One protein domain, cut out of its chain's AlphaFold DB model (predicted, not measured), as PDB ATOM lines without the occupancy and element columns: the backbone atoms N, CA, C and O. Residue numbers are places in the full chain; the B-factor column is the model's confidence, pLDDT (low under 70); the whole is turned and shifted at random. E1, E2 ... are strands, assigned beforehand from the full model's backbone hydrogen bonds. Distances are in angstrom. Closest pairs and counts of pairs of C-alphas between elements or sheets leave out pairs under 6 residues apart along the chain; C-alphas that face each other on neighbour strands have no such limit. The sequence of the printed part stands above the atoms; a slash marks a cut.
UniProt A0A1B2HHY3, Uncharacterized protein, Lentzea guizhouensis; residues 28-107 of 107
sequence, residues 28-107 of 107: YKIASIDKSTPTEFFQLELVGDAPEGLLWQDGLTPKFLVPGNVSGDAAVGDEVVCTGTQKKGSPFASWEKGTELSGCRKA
ATOM      1  N   TYR A  28     -13.175 -23.512 -12.931       94.75
ATOM      2  CA  TYR A  28     -14.054 -22.502 -12.370       94.75
ATOM      3  C   TYR A  28     -14.596 -21.603 -13.468       94.75
ATOM      4  O   TYR A  28     -13.879 -21.286 -14.411       94.75
ATOM      5  N   LYS A  29     -15.834 -21.147 -13.314       95.69
ATOM      6  CA  LYS A  29     -16.404 -20.058 -14.097       95.69
ATOM      7  C   LYS A  29     -16.265 -18.758 -13.312       95.69
ATOM      8  O   LYS A  29     -16.570 -18.725 -12.118       95.69
ATOM      9  N   ILE A  30     -15.838 -17.686 -13.976       95.44
ATOM     10  CA  ILE A  30     -15.842 -16.341 -13.392       95.44
ATOM     11  C   ILE A  30     -17.284 -15.827 -13.433       95.44
ATOM     12  O   ILE A  30     -17.781 -15.424 -14.486       95.44
ATOM     13  N   ALA A  31     -17.971 -15.868 -12.295       95.19
ATOM     14  CA  ALA A  31     -19.383 -15.505 -12.200       95.19
ATOM     15  C   ALA A  31     -19.587 -13.986 -12.132       95.19
ATOM     16  O   ALA A  31     -20.507 -13.446 -12.747       95.19
ATOM     17  N   SER A  32     -18.722 -13.291 -11.398       94.88
ATOM     18  CA  SER A  32     -18.813 -11.847 -11.187       94.88
ATOM     19  C   SER A  32     -17.459 -11.256 -10.779       94.88
ATOM     20  O   SER A  32     -16.489 -11.980 -10.530       94.88
ATOM     21  N   ILE A  33     -17.406  -9.924 -10.716       93.75
ATOM     22  CA  ILE A  33     -16.303  -9.181 -10.103       93.75
ATOM     23  C   ILE A  33     -16.842  -8.512  -8.843       93.75
ATOM     24  O   ILE A  33     -17.731  -7.663  -8.927       93.75
ATOM     25  N   ASP A  34     -16.284  -8.873  -7.694       92.12
ATOM     26  CA  ASP A  34     -16.492  -8.164  -6.442       92.12
ATOM     27  C   ASP A  34     -15.581  -6.930  -6.404       92.12
ATOM     28  O   ASP A  34     -14.360  -7.025  -6.556       92.12
ATOM     29  N   LYS A  35     -16.206  -5.765  -6.223       92.81
ATOM     30  CA  LYS A  35     -15.563  -4.445  -6.135       92.81
ATOM     31  C   LYS A  35     -15.880  -3.741  -4.813       92.81
ATOM     32  O   LYS A  35     -15.769  -2.522  -4.714       92.81
ATOM     33  N   SER A  36     -16.336  -4.489  -3.809       89.56
ATOM     34  CA  SER A  36     -16.679  -3.963  -2.482       89.56
ATOM     35  C   SER A  36     -15.455  -3.492  -1.692       89.56
ATOM     36  O   SER A  36     -15.593  -2.738  -0.729       89.56
ATOM     37  N   THR A  37     -14.255  -3.895  -2.116       88.12
ATOM     38  CA  THR A  37     -12.975  -3.456  -1.555       88.12
ATOM     39  C   THR A  37     -12.135  -2.734  -2.620       88.12
ATOM     40  O   THR A  37     -12.430  -2.855  -3.808       88.12
ATOM     41  N   PRO A  38     -11.057  -2.019  -2.239       90.62
ATOM     42  CA  PRO A  38     -10.123  -1.428  -3.204       90.62
ATOM     43  C   PRO A  38      -9.453  -2.449  -4.135       90.62
ATOM     44  O   PRO A  38      -8.952  -2.072  -5.193       90.62
ATOM     45  N   THR A  39      -9.428  -3.724  -3.738       90.31
ATOM     46  CA  THR A  39      -8.963  -4.832  -4.570       90.31
ATOM     47  C   THR A  39     -10.163  -5.479  -5.250       90.31
ATOM     48  O   THR A  39     -11.112  -5.895  -4.587       90.31
ATOM     49  N   GLU A  40     -10.111  -5.585  -6.576       91.31
ATOM     50  CA  GLU A  40     -11.105  -6.339  -7.336       91.31
ATOM     51  C   GLU A  40     -10.840  -7.844  -7.214       91.31
ATOM     52  O   GLU A  40      -9.696  -8.298  -7.333       91.31
ATOM     53  N   PHE A  41     -11.902  -8.624  -7.016       93.38
ATOM     54  CA  PHE A  41     -11.827 -10.082  -6.953       93.38
ATOM     55  C   PHE A  41     -12.783 -10.720  -7.954       93.38
ATOM     56  O   PHE A  41     -13.954 -10.361  -8.027       93.38
ATOM     57  N   PHE A  42     -12.316 -11.726  -8.681       93.69
ATOM     58  CA  PHE A  42     -13.189 -12.663  -9.369       93.69
ATOM     59  C   PHE A  42     -13.871 -13.570  -8.358       93.69
ATOM     60  O   PHE A  42     -13.199 -14.237  -7.569       93.69
ATOM     61  N   GLN A  43     -15.198 -13.619  -8.421       93.75
ATOM     62  CA  GLN A  43     -15.981 -14.632  -7.736       93.75
ATOM     63  C   GLN A  43     -16.077 -15.864  -8.636       93.75
ATOM     64  O   GLN A  43     -16.550 -15.786  -9.774       93.75
ATOM     65  N   LEU A  44     -15.600 -16.993  -8.122       92.56
ATOM     66  CA  LEU A  44     -15.489 -18.238  -8.866       92.56
ATOM     67  C   LEU A  44     -16.563 -19.241  -8.446       92.56
ATOM     68  O   LEU A  44     -16.752 -19.508  -7.253       92.56
ATOM     69  N   GLU A  45     -17.198 -19.849  -9.442       92.88
ATOM     70  CA  GLU A  45     -18.121 -20.973  -9.286       92.88
ATOM     71  C   GLU A  45     -17.490 -22.236  -9.860       92.88
ATOM     72  O   GLU A  45     -16.961 -22.216 -10.972       92.88
ATOM     73  N   LEU A  46     -17.491 -23.329  -9.091       92.00
ATOM     74  CA  LEU A  46     -16.930 -24.595  -9.553       92.00
ATOM     75  C   LEU A  46     -17.750 -25.116 -10.739       92.00
ATOM     76  O   LEU A  46     -18.978 -25.158 -10.684       92.00
ATOM     77  N   VAL A  47     -17.065 -25.521 -11.806       92.38
ATOM     78  CA  VAL A  47     -17.686 -26.158 -12.969       92.38
ATOM     79  C   VAL A  47     -17.645 -27.669 -12.771       92.38
ATOM     80  O   VAL A  47     -16.568 -28.264 -12.742       92.38
ATOM     81  N   GLY A  48     -18.824 -28.283 -12.686       89.00
ATOM     82  CA  GLY A  48     -18.982 -29.714 -12.432       89.00
ATOM     83  C   GLY A  48     -19.000 -30.062 -10.944       89.00
ATOM     84  O   GLY A  48     -19.151 -29.193 -10.084       89.00
ATOM     85  N   ASP A  49     -18.880 -31.354 -10.653       86.19
ATOM     86  CA  ASP A  49     -18.908 -31.872  -9.287       86.19
ATOM     87  C   ASP A  49     -17.570 -31.669  -8.560       86.19
ATOM     88  O   ASP A  49     -16.498 -31.587  -9.167       86.19
ATOM     89  N   ALA A  50     -17.630 -31.619  -7.228       83.94
ATOM     90  CA  ALA A  50     -16.441 -31.609  -6.385       83.94
ATOM     91  C   ALA A  50     -15.591 -32.871  -6.640       83.94
ATOM     92  O   ALA A  50     -16.137 -33.978  -6.588       83.94
ATOM     93  N   PRO A  51     -14.269 -32.744  -6.869       84.62
ATOM     94  CA  PRO A  51     -13.408 -33.907  -7.045       84.62
ATOM     95  C   PRO A  51     -13.452 -34.863  -5.852       84.62
ATOM     96  O   PRO A  51     -13.559 -34.454  -4.695       84.62
ATOM     97  N   GLU A  52     -13.298 -36.155  -6.123       83.25
ATOM     98  CA  GLU A  52     -13.153 -37.148  -5.065       83.25
ATOM     99  C   GLU A  52     -11.826 -36.971  -4.304       83.25
ATOM    100  O   GLU A  52     -10.827 -36.467  -4.826       83.25
ATOM    101  N   GLY A  53     -11.804 -37.408  -3.042       78.69
ATOM    102  CA  GLY A  53     -10.584 -37.432  -2.228       78.69
ATOM    103  C   GLY A  53     -10.150 -36.083  -1.647       78.69
ATOM    104  O   GLY A  53      -9.081 -36.018  -1.041       78.69
ATOM    105  N   LEU A  54     -10.958 -35.026  -1.792       80.38
ATOM    106  CA  LEU A  54     -10.757 -33.772  -1.062       80.38
ATOM    107  C   LEU A  54     -10.696 -34.041   0.444       80.38
ATOM    108  O   LEU A  54     -11.491 -34.811   0.988       80.38
ATOM    109  N   LEU A  55      -9.795 -33.343   1.126       79.88
ATOM    110  CA  LEU A  55      -9.735 -33.344   2.585       79.88
ATOM    111  C   LEU A  55     -10.948 -32.618   3.186       79.88
ATOM    112  O   LEU A  55     -11.439 -33.021   4.241       79.88
ATOM    113  N   TRP A  56     -11.434 -31.575   2.503       78.38
ATOM    114  CA  TRP A  56     -12.601 -30.783   2.901       78.38
ATOM    115  C   TRP A  56     -13.419 -30.357   1.680       78.38
ATOM    116  O   TRP A  56     -12.903 -29.681   0.788       78.38
ATOM    117  N   GLN A  57     -14.691 -30.757   1.631       74.75
ATOM    118  CA  GLN A  57     -15.577 -30.483   0.489       74.75
ATOM    119  C   GLN A  57     -16.122 -29.049   0.472       74.75
ATOM    120  O   GLN A  57     -16.305 -28.467  -0.593       74.75
ATOM    121  N   ASP A  58     -16.324 -28.451   1.644       73.62
ATOM    122  CA  ASP A  58     -16.739 -27.055   1.831       73.62
ATOM    123  C   ASP A  58     -15.664 -26.049   1.384       73.62
ATOM    124  O   ASP A  58     -15.956 -24.891   1.095       73.62
ATOM    125  N   GLY A  59     -14.414 -26.494   1.246       71.69
ATOM    126  CA  GLY A  59     -13.287 -25.657   0.857       71.69
ATOM    127  C   GLY A  59     -13.250 -25.233  -0.614       71.69
ATOM    128  O   GLY A  59     -12.255 -24.612  -0.998       71.69
ATOM    129  N   LEU A  60     -14.241 -25.575  -1.446       75.12
ATOM    130  CA  LEU A  60     -14.219 -25.337  -2.899       75.12
ATOM    131  C   LEU A  60     -15.007 -24.115  -3.381       75.12
ATOM    132  O   LEU A  60     -14.734 -23.654  -4.491       75.12
ATOM    133  N   THR A  61     -15.926 -23.568  -2.579       69.62
ATOM    134  CA  THR A  61     -16.833 -22.482  -2.997       69.62
ATOM    135  C   THR A  61     -17.298 -21.615  -1.819       69.62
ATOM    136  O   THR A  61     -17.596 -22.175  -0.767       69.62
ATOM    137  N   PRO A  62     -17.480 -20.292  -1.992       59.91
ATOM    138  CA  PRO A  62     -17.000 -19.467  -3.102       59.91
ATOM    139  C   PRO A  62     -15.491 -19.213  -2.987       59.91
ATOM    140  O   PRO A  62     -14.945 -19.087  -1.888       59.91
ATOM    141  N   LYS A  63     -14.804 -19.131  -4.131       78.62
ATOM    142  CA  LYS A  63     -13.398 -18.716  -4.180       78.62
ATOM    143  C   LYS A  63     -13.292 -17.323  -4.764       78.62
ATOM    144  O   LYS A  63     -13.910 -17.022  -5.779       78.62
ATOM    145  N   PHE A  64     -12.488 -16.505  -4.102       85.31
ATOM    146  CA  PHE A  64     -12.099 -15.193  -4.581       85.31
ATOM    147  C   PHE A  64     -10.697 -15.297  -5.158       85.31
ATOM    148  O   PHE A  64      -9.801 -15.853  -4.519       85.31
ATOM    149  N   LEU A  65     -10.512 -14.776  -6.364       88.62
ATOM    150  CA  LEU A  65      -9.217 -14.748  -7.026       88.62
ATOM    151  C   LEU A  65      -8.940 -13.341  -7.534       88.62
ATOM    152  O   LEU A  65      -9.789 -12.729  -8.171       88.62
ATOM    153  N   VAL A  66      -7.749 -12.817  -7.262       91.50
ATOM    154  CA  VAL A  66      -7.340 -11.524  -7.818       91.50
ATOM    155  C   VAL A  66      -7.142 -11.695  -9.330       91.50
ATOM    156  O   VAL A  66      -6.422 -12.618  -9.719       91.50
ATOM    157  N   PRO A  67      -7.711 -10.831 -10.192       90.50
ATOM    158  CA  PRO A  67      -7.589 -10.952 -11.647       90.50
ATOM    159  C   PRO A  67      -6.148 -11.099 -12.149       90.50
ATOM    160  O   PRO A  67      -5.879 -11.917 -13.023       90.50
ATOM    161  N   GLY A  68      -5.199 -10.387 -11.532       89.12
ATOM    162  CA  GLY A  68      -3.772 -10.474 -11.862       89.12
ATOM    163  C   GLY A  68      -3.121 -11.842 -11.606       89.12
ATOM    164  O   GLY A  68      -2.025 -12.085 -12.102       89.12
ATOM    165  N   ASN A  69      -3.783 -12.747 -10.878       90.50
ATOM    166  CA  ASN A  69      -3.313 -14.120 -10.660       90.50
ATOM    167  C   ASN A  69      -3.804 -15.096 -11.746       90.50
ATOM    168  O   ASN A  69      -3.480 -16.284 -11.682       90.50
ATOM    169  N   VAL A  70      -4.589 -14.623 -12.722       92.69
ATOM    170  CA  VAL A  70      -5.050 -15.420 -13.864       92.69
ATOM    171  C   VAL A  70      -4.264 -15.035 -15.105       92.69
ATOM    172  O   VAL A  70      -4.280 -13.888 -15.544       92.69
ATOM    173  N   SER A  71      -3.612 -16.014 -15.720       92.50
ATOM    174  CA  SER A  71      -2.981 -15.814 -17.027       92.50
ATOM    175  C   SER A  71      -4.020 -15.838 -18.157       92.50
ATOM    176  O   SER A  71      -4.886 -16.716 -18.174       92.50
ATOM    177  N   GLY A  72      -3.884 -14.943 -19.142       88.25
ATOM    178  CA  GLY A  72      -4.627 -15.008 -20.409       88.25
ATOM    179  C   GLY A  72      -5.905 -14.166 -20.498       88.25
ATOM    180  O   GLY A  72      -6.886 -14.657 -21.045       88.25
ATOM    181  N   ASP A  73      -5.899 -12.929 -19.987       89.12
ATOM    182  CA  ASP A  73      -6.984 -11.939 -20.140       89.12
ATOM    183  C   ASP A  73      -8.393 -12.514 -19.879       89.12
ATOM    184  O   ASP A  73      -9.309 -12.412 -20.699       89.12
ATOM    185  N   ALA A  74      -8.555 -13.180 -18.732       93.25
ATOM    186  CA  ALA A  74      -9.830 -13.752 -18.313       93.25
ATOM    187  C   ALA A  74     -10.806 -12.672 -17.818       93.25
ATOM    188  O   ALA A  74     -10.415 -11.729 -17.129       93.25
ATOM    189  N   ALA A  75     -12.086 -12.841 -18.135       94.69
ATOM    190  CA  ALA A  75     -13.171 -11.939 -17.775       94.69
ATOM    191  C   ALA A  75     -14.406 -12.709 -17.277       94.69
ATOM    192  O   ALA A  75     -14.474 -13.936 -17.328       94.69
ATOM    193  N   VAL A  76     -15.413 -11.976 -16.793       95.56
ATOM    194  CA  VAL A  76     -16.699 -12.564 -16.384       95.56
ATOM    195  C   VAL A  76     -17.304 -13.375 -17.526       95.56
ATOM    196  O   VAL A  76     -17.393 -12.904 -18.657       95.56
ATOM    197  N   GLY A  77     -17.753 -14.585 -17.205       95.31
ATOM    198  CA  GLY A  77     -18.287 -15.548 -18.160       95.31
ATOM    199  C   GLY A  77     -17.255 -16.545 -18.680       95.31
ATOM    200  O   GLY A  77     -17.669 -17.616 -19.124       95.31
ATOM    201  N   ASP A  78     -15.957 -16.248 -18.575       96.81
ATOM    202  CA  ASP A  78     -14.904 -17.190 -18.947       96.81
ATOM    203  C   ASP A  78     -14.760 -18.314 -17.918       96.81
ATOM    204  O   ASP A  78     -15.068 -18.168 -16.727       96.81
ATOM    205  N   GLU A  79     -14.221 -19.433 -18.390       95.94
ATOM    206  CA  GLU A  79     -13.728 -20.499 -17.536       95.94
ATOM    207  C   GLU A  79     -12.218 -20.380 -17.336       95.94
ATOM    208  O   GLU A  79     -11.464 -19.997 -18.235       95.94
ATOM    209  N   VAL A  80     -11.770 -20.751 -16.144       95.31
ATOM    210  CA  VAL A  80     -10.362 -20.824 -15.773       95.31
ATOM    211  C   VAL A  80     -10.055 -22.203 -15.215       95.31
ATOM    212  O   VAL A  80     -10.872 -22.817 -14.524       95.31
ATOM    213  N   VAL A  81      -8.854 -22.690 -15.506       95.31
ATOM    214  CA  VAL A  81      -8.307 -23.901 -14.895       95.31
ATOM    215  C   VAL A  81      -7.231 -23.486 -13.905       95.31
ATOM    216  O   VAL A  81      -6.295 -22.774 -14.269       95.31
ATOM    217  N   CYS A  82      -7.369 -23.942 -12.665       93.06
ATOM    218  CA  CYS A  82      -6.430 -23.712 -11.574       93.06
ATOM    219  C   CYS A  82      -5.944 -25.048 -11.009       93.06
ATOM    220  O   CYS A  82      -6.670 -26.045 -11.034       93.06
ATOM    221  N   THR A  83      -4.752 -25.056 -10.423       92.19
ATOM    222  CA  THR A  83      -4.326 -26.129  -9.522       92.19
ATOM    223  C   THR A  83      -4.841 -25.812  -8.124       92.19
ATOM    224  O   THR A  83      -4.507 -24.769  -7.560       92.19
ATOM    225  N   GLY A  84      -5.678 -26.693  -7.584       89.81
ATOM    226  CA  GLY A  84      -6.145 -26.647  -6.209       89.81
ATOM    227  C   GLY A  84      -5.284 -27.522  -5.312       89.81
ATOM    228  O   GLY A  84      -5.037 -28.678  -5.647       89.81
ATOM    229  N   THR A  85      -4.891 -27.004  -4.153       87.19
ATOM    230  CA  THR A  85      -4.157 -27.763  -3.137       87.19
ATOM    231  C   THR A  85      -4.866 -27.646  -1.792       87.19
ATOM    232  O   THR A  85      -5.287 -26.564  -1.384       87.19
ATOM    233  N   GLN A  86      -4.994 -28.762  -1.082       84.88
ATOM    234  CA  GLN A  86      -5.429 -28.817   0.311       84.88
ATOM    235  C   GLN A  86      -4.345 -29.525   1.116       84.88
ATOM    236  O   GLN A  86      -3.840 -30.568   0.710       84.88
ATOM    237  N   LYS A  87      -3.983 -28.992   2.276       81.06
ATOM    238  CA  LYS A  87      -3.046 -29.642   3.198       81.06
ATOM    239  C   LYS A  87      -3.714 -29.754   4.543       81.06
ATOM    240  O   LYS A  87      -4.310 -28.780   4.983       81.06
ATOM    241  N   LYS A  88      -3.598 -30.909   5.196       71.62
ATOM    242  CA  LYS A  88      -4.073 -31.131   6.561       71.62
ATOM    243  C   LYS A  88      -3.327 -30.173   7.490       71.62
ATOM    244  O   LYS A  88      -2.200 -30.455   7.884       71.62
ATOM    245  N   GLY A  89      -3.949 -29.032   7.778       63.19
ATOM    246  CA  GLY A  89      -3.421 -28.047   8.707       63.19
ATOM    247  C   GLY A  89      -3.230 -28.637  10.099       63.19
ATOM    248  O   GLY A  89      -3.799 -29.683  10.448       63.19
ATOM    249  N   SER A  90      -2.419 -27.962  10.905       56.66
ATOM    250  CA  SER A  90      -2.265 -28.320  12.317       56.66
ATOM    251  C   SER A  90      -3.643 -28.299  13.005       56.66
ATOM    252  O   SER A  90      -4.436 -27.397  12.734       56.66
ATOM    253  N   PRO A  91      -3.966 -29.228  13.930       54.22
ATOM    254  CA  PRO A  91      -5.244 -29.211  14.659       54.22
ATOM    255  C   PRO A  91      -5.486 -27.911  15.453       54.22
ATOM    256  O   PRO A  91      -6.604 -27.665  15.896       54.22
ATOM    257  N   PHE A  92      -4.459 -27.069  15.600       53.19
ATOM    258  CA  PHE A  92      -4.507 -25.764  16.256       53.19
ATOM    259  C   PHE A  92      -4.726 -24.579  15.292       53.19
ATOM    260  O   PHE A  92      -4.871 -23.448  15.751       53.19
ATOM    261  N   ALA A  93      -4.771 -24.811  13.974       51.12
ATOM    262  CA  ALA A  93      -4.913 -23.783  12.941       51.12
ATOM    263  C   ALA A  93      -6.176 -24.031  12.095       51.12
ATOM    264  O   ALA A  93      -6.138 -24.562  10.989       51.12
ATOM    265  N   SER A  94      -7.339 -23.642  12.623       49.50
ATOM    266  CA  SER A  94      -8.631 -23.761  11.923       49.50
ATOM    267  C   SER A  94      -8.726 -22.929  10.636       49.50
ATOM    268  O   SER A  94      -9.572 -23.221   9.796       49.50
ATOM    269  N   TRP A  95      -7.855 -21.931  10.476       49.03
ATOM    270  CA  TRP A  95      -7.778 -21.020   9.332       49.03
ATOM    271  C   TRP A  95      -7.082 -21.626   8.102       49.03
ATOM    272  O   TRP A  95      -7.212 -21.084   7.011       49.03
ATOM    273  N   GLU A  96      -6.408 -22.775   8.245       52.72
ATOM    274  CA  GLU A  96      -5.773 -23.506   7.132       52.72
ATOM    275  C   GLU A  96      -6.738 -24.470   6.415       52.72
ATOM    276  O   GLU A  96      -6.360 -25.144   5.455       52.72
ATOM    277  N   LYS A  97      -7.997 -24.560   6.864       60.84
ATOM    278  CA  LYS A  97      -9.022 -25.367   6.192       60.84
ATOM    279  C   LYS A  97      -9.516 -24.627   4.951       60.84
ATOM    280  O   LYS A  97     -10.478 -23.868   5.003       60.84
ATOM    281  N   GLY A  98      -8.844 -24.833   3.826       71.31
ATOM    282  CA  GLY A  98      -9.269 -24.272   2.552       71.31
ATOM    283  C   GLY A  98      -8.466 -24.810   1.379       71.31
ATOM    284  O   GLY A  98      -7.324 -25.231   1.523       71.31
ATOM    285  N   THR A  99      -9.081 -24.791   0.198       82.50
ATOM    286  CA  THR A  99      -8.370 -25.026  -1.062       82.50
ATOM    287  C   THR A  99      -7.611 -23.769  -1.466       82.50
ATOM    288  O   THR A  99      -8.232 -22.723  -1.689       82.50
ATOM    289  N   GLU A 100      -6.294 -23.864  -1.561       86.88
ATOM    290  CA  GLU A 100      -5.447 -22.845  -2.173       86.88
ATOM    291  C   GLU A 100      -5.482 -23.025  -3.694       86.88
ATOM    292  O   GLU A 100      -5.377 -24.151  -4.178       86.88
ATOM    293  N   LEU A 101      -5.670 -21.935  -4.442       89.75
ATOM    294  CA  LEU A 101      -5.646 -21.950  -5.904       89.75
ATOM    295  C   LEU A 101      -4.339 -21.340  -6.399       89.75
ATOM    296  O   LEU A 101      -3.957 -20.249  -5.979       89.75
ATOM    297  N   SER A 102      -3.685 -22.023  -7.330       90.81
ATOM    298  CA  SER A 102      -2.446 -21.573  -7.958       90.81
ATOM    299  C   SER A 102      -2.447 -21.881  -9.456       90.81
ATOM    300  O   SER A 102      -3.258 -22.669  -9.945       90.81
ATOM    301  N   GLY A 103      -1.554 -21.229 -10.207       92.38
ATOM    302  CA  GLY A 103      -1.366 -21.503 -11.636       92.38
ATOM    303  C   GLY A 103      -2.615 -21.285 -12.496       92.38
ATOM    304  O   GLY A 103      -2.770 -21.949 -13.519       92.38
ATOM    305  N   CYS A 104      -3.519 -20.399 -12.074       93.94
ATOM    306  CA  CYS A 104      -4.773 -20.161 -12.769       93.94
ATOM    307  C   CYS A 104      -4.541 -19.565 -14.163       93.94
ATOM    308  O   CYS A 104      -3.801 -18.593 -14.337       93.94
ATOM    309  N   ARG A 105      -5.219 -20.126 -15.163       95.75
ATOM    310  CA  ARG A 105      -5.199 -19.634 -16.546       95.75
ATOM    311  C   ARG A 105      -6.576 -19.741 -17.181       95.75
ATOM    312  O   ARG A 105      -7.331 -20.650 -16.835       95.75
ATOM    313  N   LYS A 106      -6.871 -18.852 -18.127       95.44
ATOM    314  CA  LYS A 106      -8.048 -18.977 -18.992       95.44
ATOM    315  C   LYS A 106      -8.028 -20.334 -19.707       95.44
ATOM    316  O   LYS A 106      -6.968 -20.765 -20.172       95.44
ATOM    317  N   ALA A 107      -9.165 -21.026 -19.671       88.44
ATOM    318  CA  ALA A 107      -9.329 -22.384 -20.180       88.44
ATOM    319  C   ALA A 107      -9.498 -22.441 -21.701       88.44
ATOM    320  O   ALA A 107     -10.013 -21.460 -22.281       88.44
TER     321      ALA A 107
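AT A GLANCE: This is residues 28 to 107 of the 107 residues of an uncharacterized protein of Lentzea guizhouensis (UniProt A0A1B2HHY3). A single five-stranded sheet curls like part of a barrel and folds back on itself into two leaves partly face to face, E3 and E2 on one leaf and E4 and E5 on the other, with E1 as the hinge. From the leaf of E4 and E5 their hairpin reaches outward, and its tip, residues 90 to 95, sticks out from the body. The printed part has 80 residues with no named helix and five named strands, E1 to E5 along the chain; the sheet order is E3, E2, E1, E4, E5, antiparallel throughout. The class is all strand, though under half of the residues, 32 of 80, are in named elements. The whole is compact, with a radius of gyration of the C-alphas of 13.2 A, and spans 38 by 29 by 18 A.

HOW THE PARTS SIT: E1, residues 28 to 34, and E2, residues 41 to 46, form a hairpin; N 31 and O 43 are within hydrogen-bond range at 2.9 A. E3, residues 63 to 65, forms a hairpin with E2, where N 42 and O 65 are 2.8 A apart. E1, E2 and E3 are a meander, each strand the antiparallel neighbour of the one before. E4, residues 79 to 87, is antiparallel to E1, with N 28 and O 80 at 2.9 A and N 80 and O 28 at 2.8 A. E1 to E4 make a Greek key, a meander of three strands whose first is the antiparallel neighbour of the fourth. E5, residues 100 to 106, forms a hairpin with E4, with N 83 and O 102 at 2.9 A. The pairing of E4 is staggered: residues 79 to 80 pair with E1 and residues 80 to 85 with E5. In this folded sheet E3 and E2 face E4 and E5, with 12 pairs of C-alphas within 11 A. E5 is apart from E1 and from E2, and E3 is apart from E4. The edge strands are E3 and E5.

IN THESE COORDINATES: E1 begins at C-alpha 28, (-14.054, -22.502, -12.370), and is 15.7 A long from first to last C-alpha. E2 measures 15.6 A and E3 6.4 A. E4, the longest strand by residues, runs 25.1 A from C-alpha 79 at (-13.728, -20.499, -17.536). E5 measures 17.5 A and ends at C-alpha 106, (-8.048, -18.977, -18.992).

THE WHOLE: The C-alphas farthest apart, those of Asp 73 and Phe 92, are 39.0 A apart. The printed part has no cut. The links E2 to E3, E3 to E4 and E4 to E5 are long, with 16, 13 and 12 residues. The mean pLDDT of the printed part is 84.3; residues 61 to 62 and 89 to 97 are under 70.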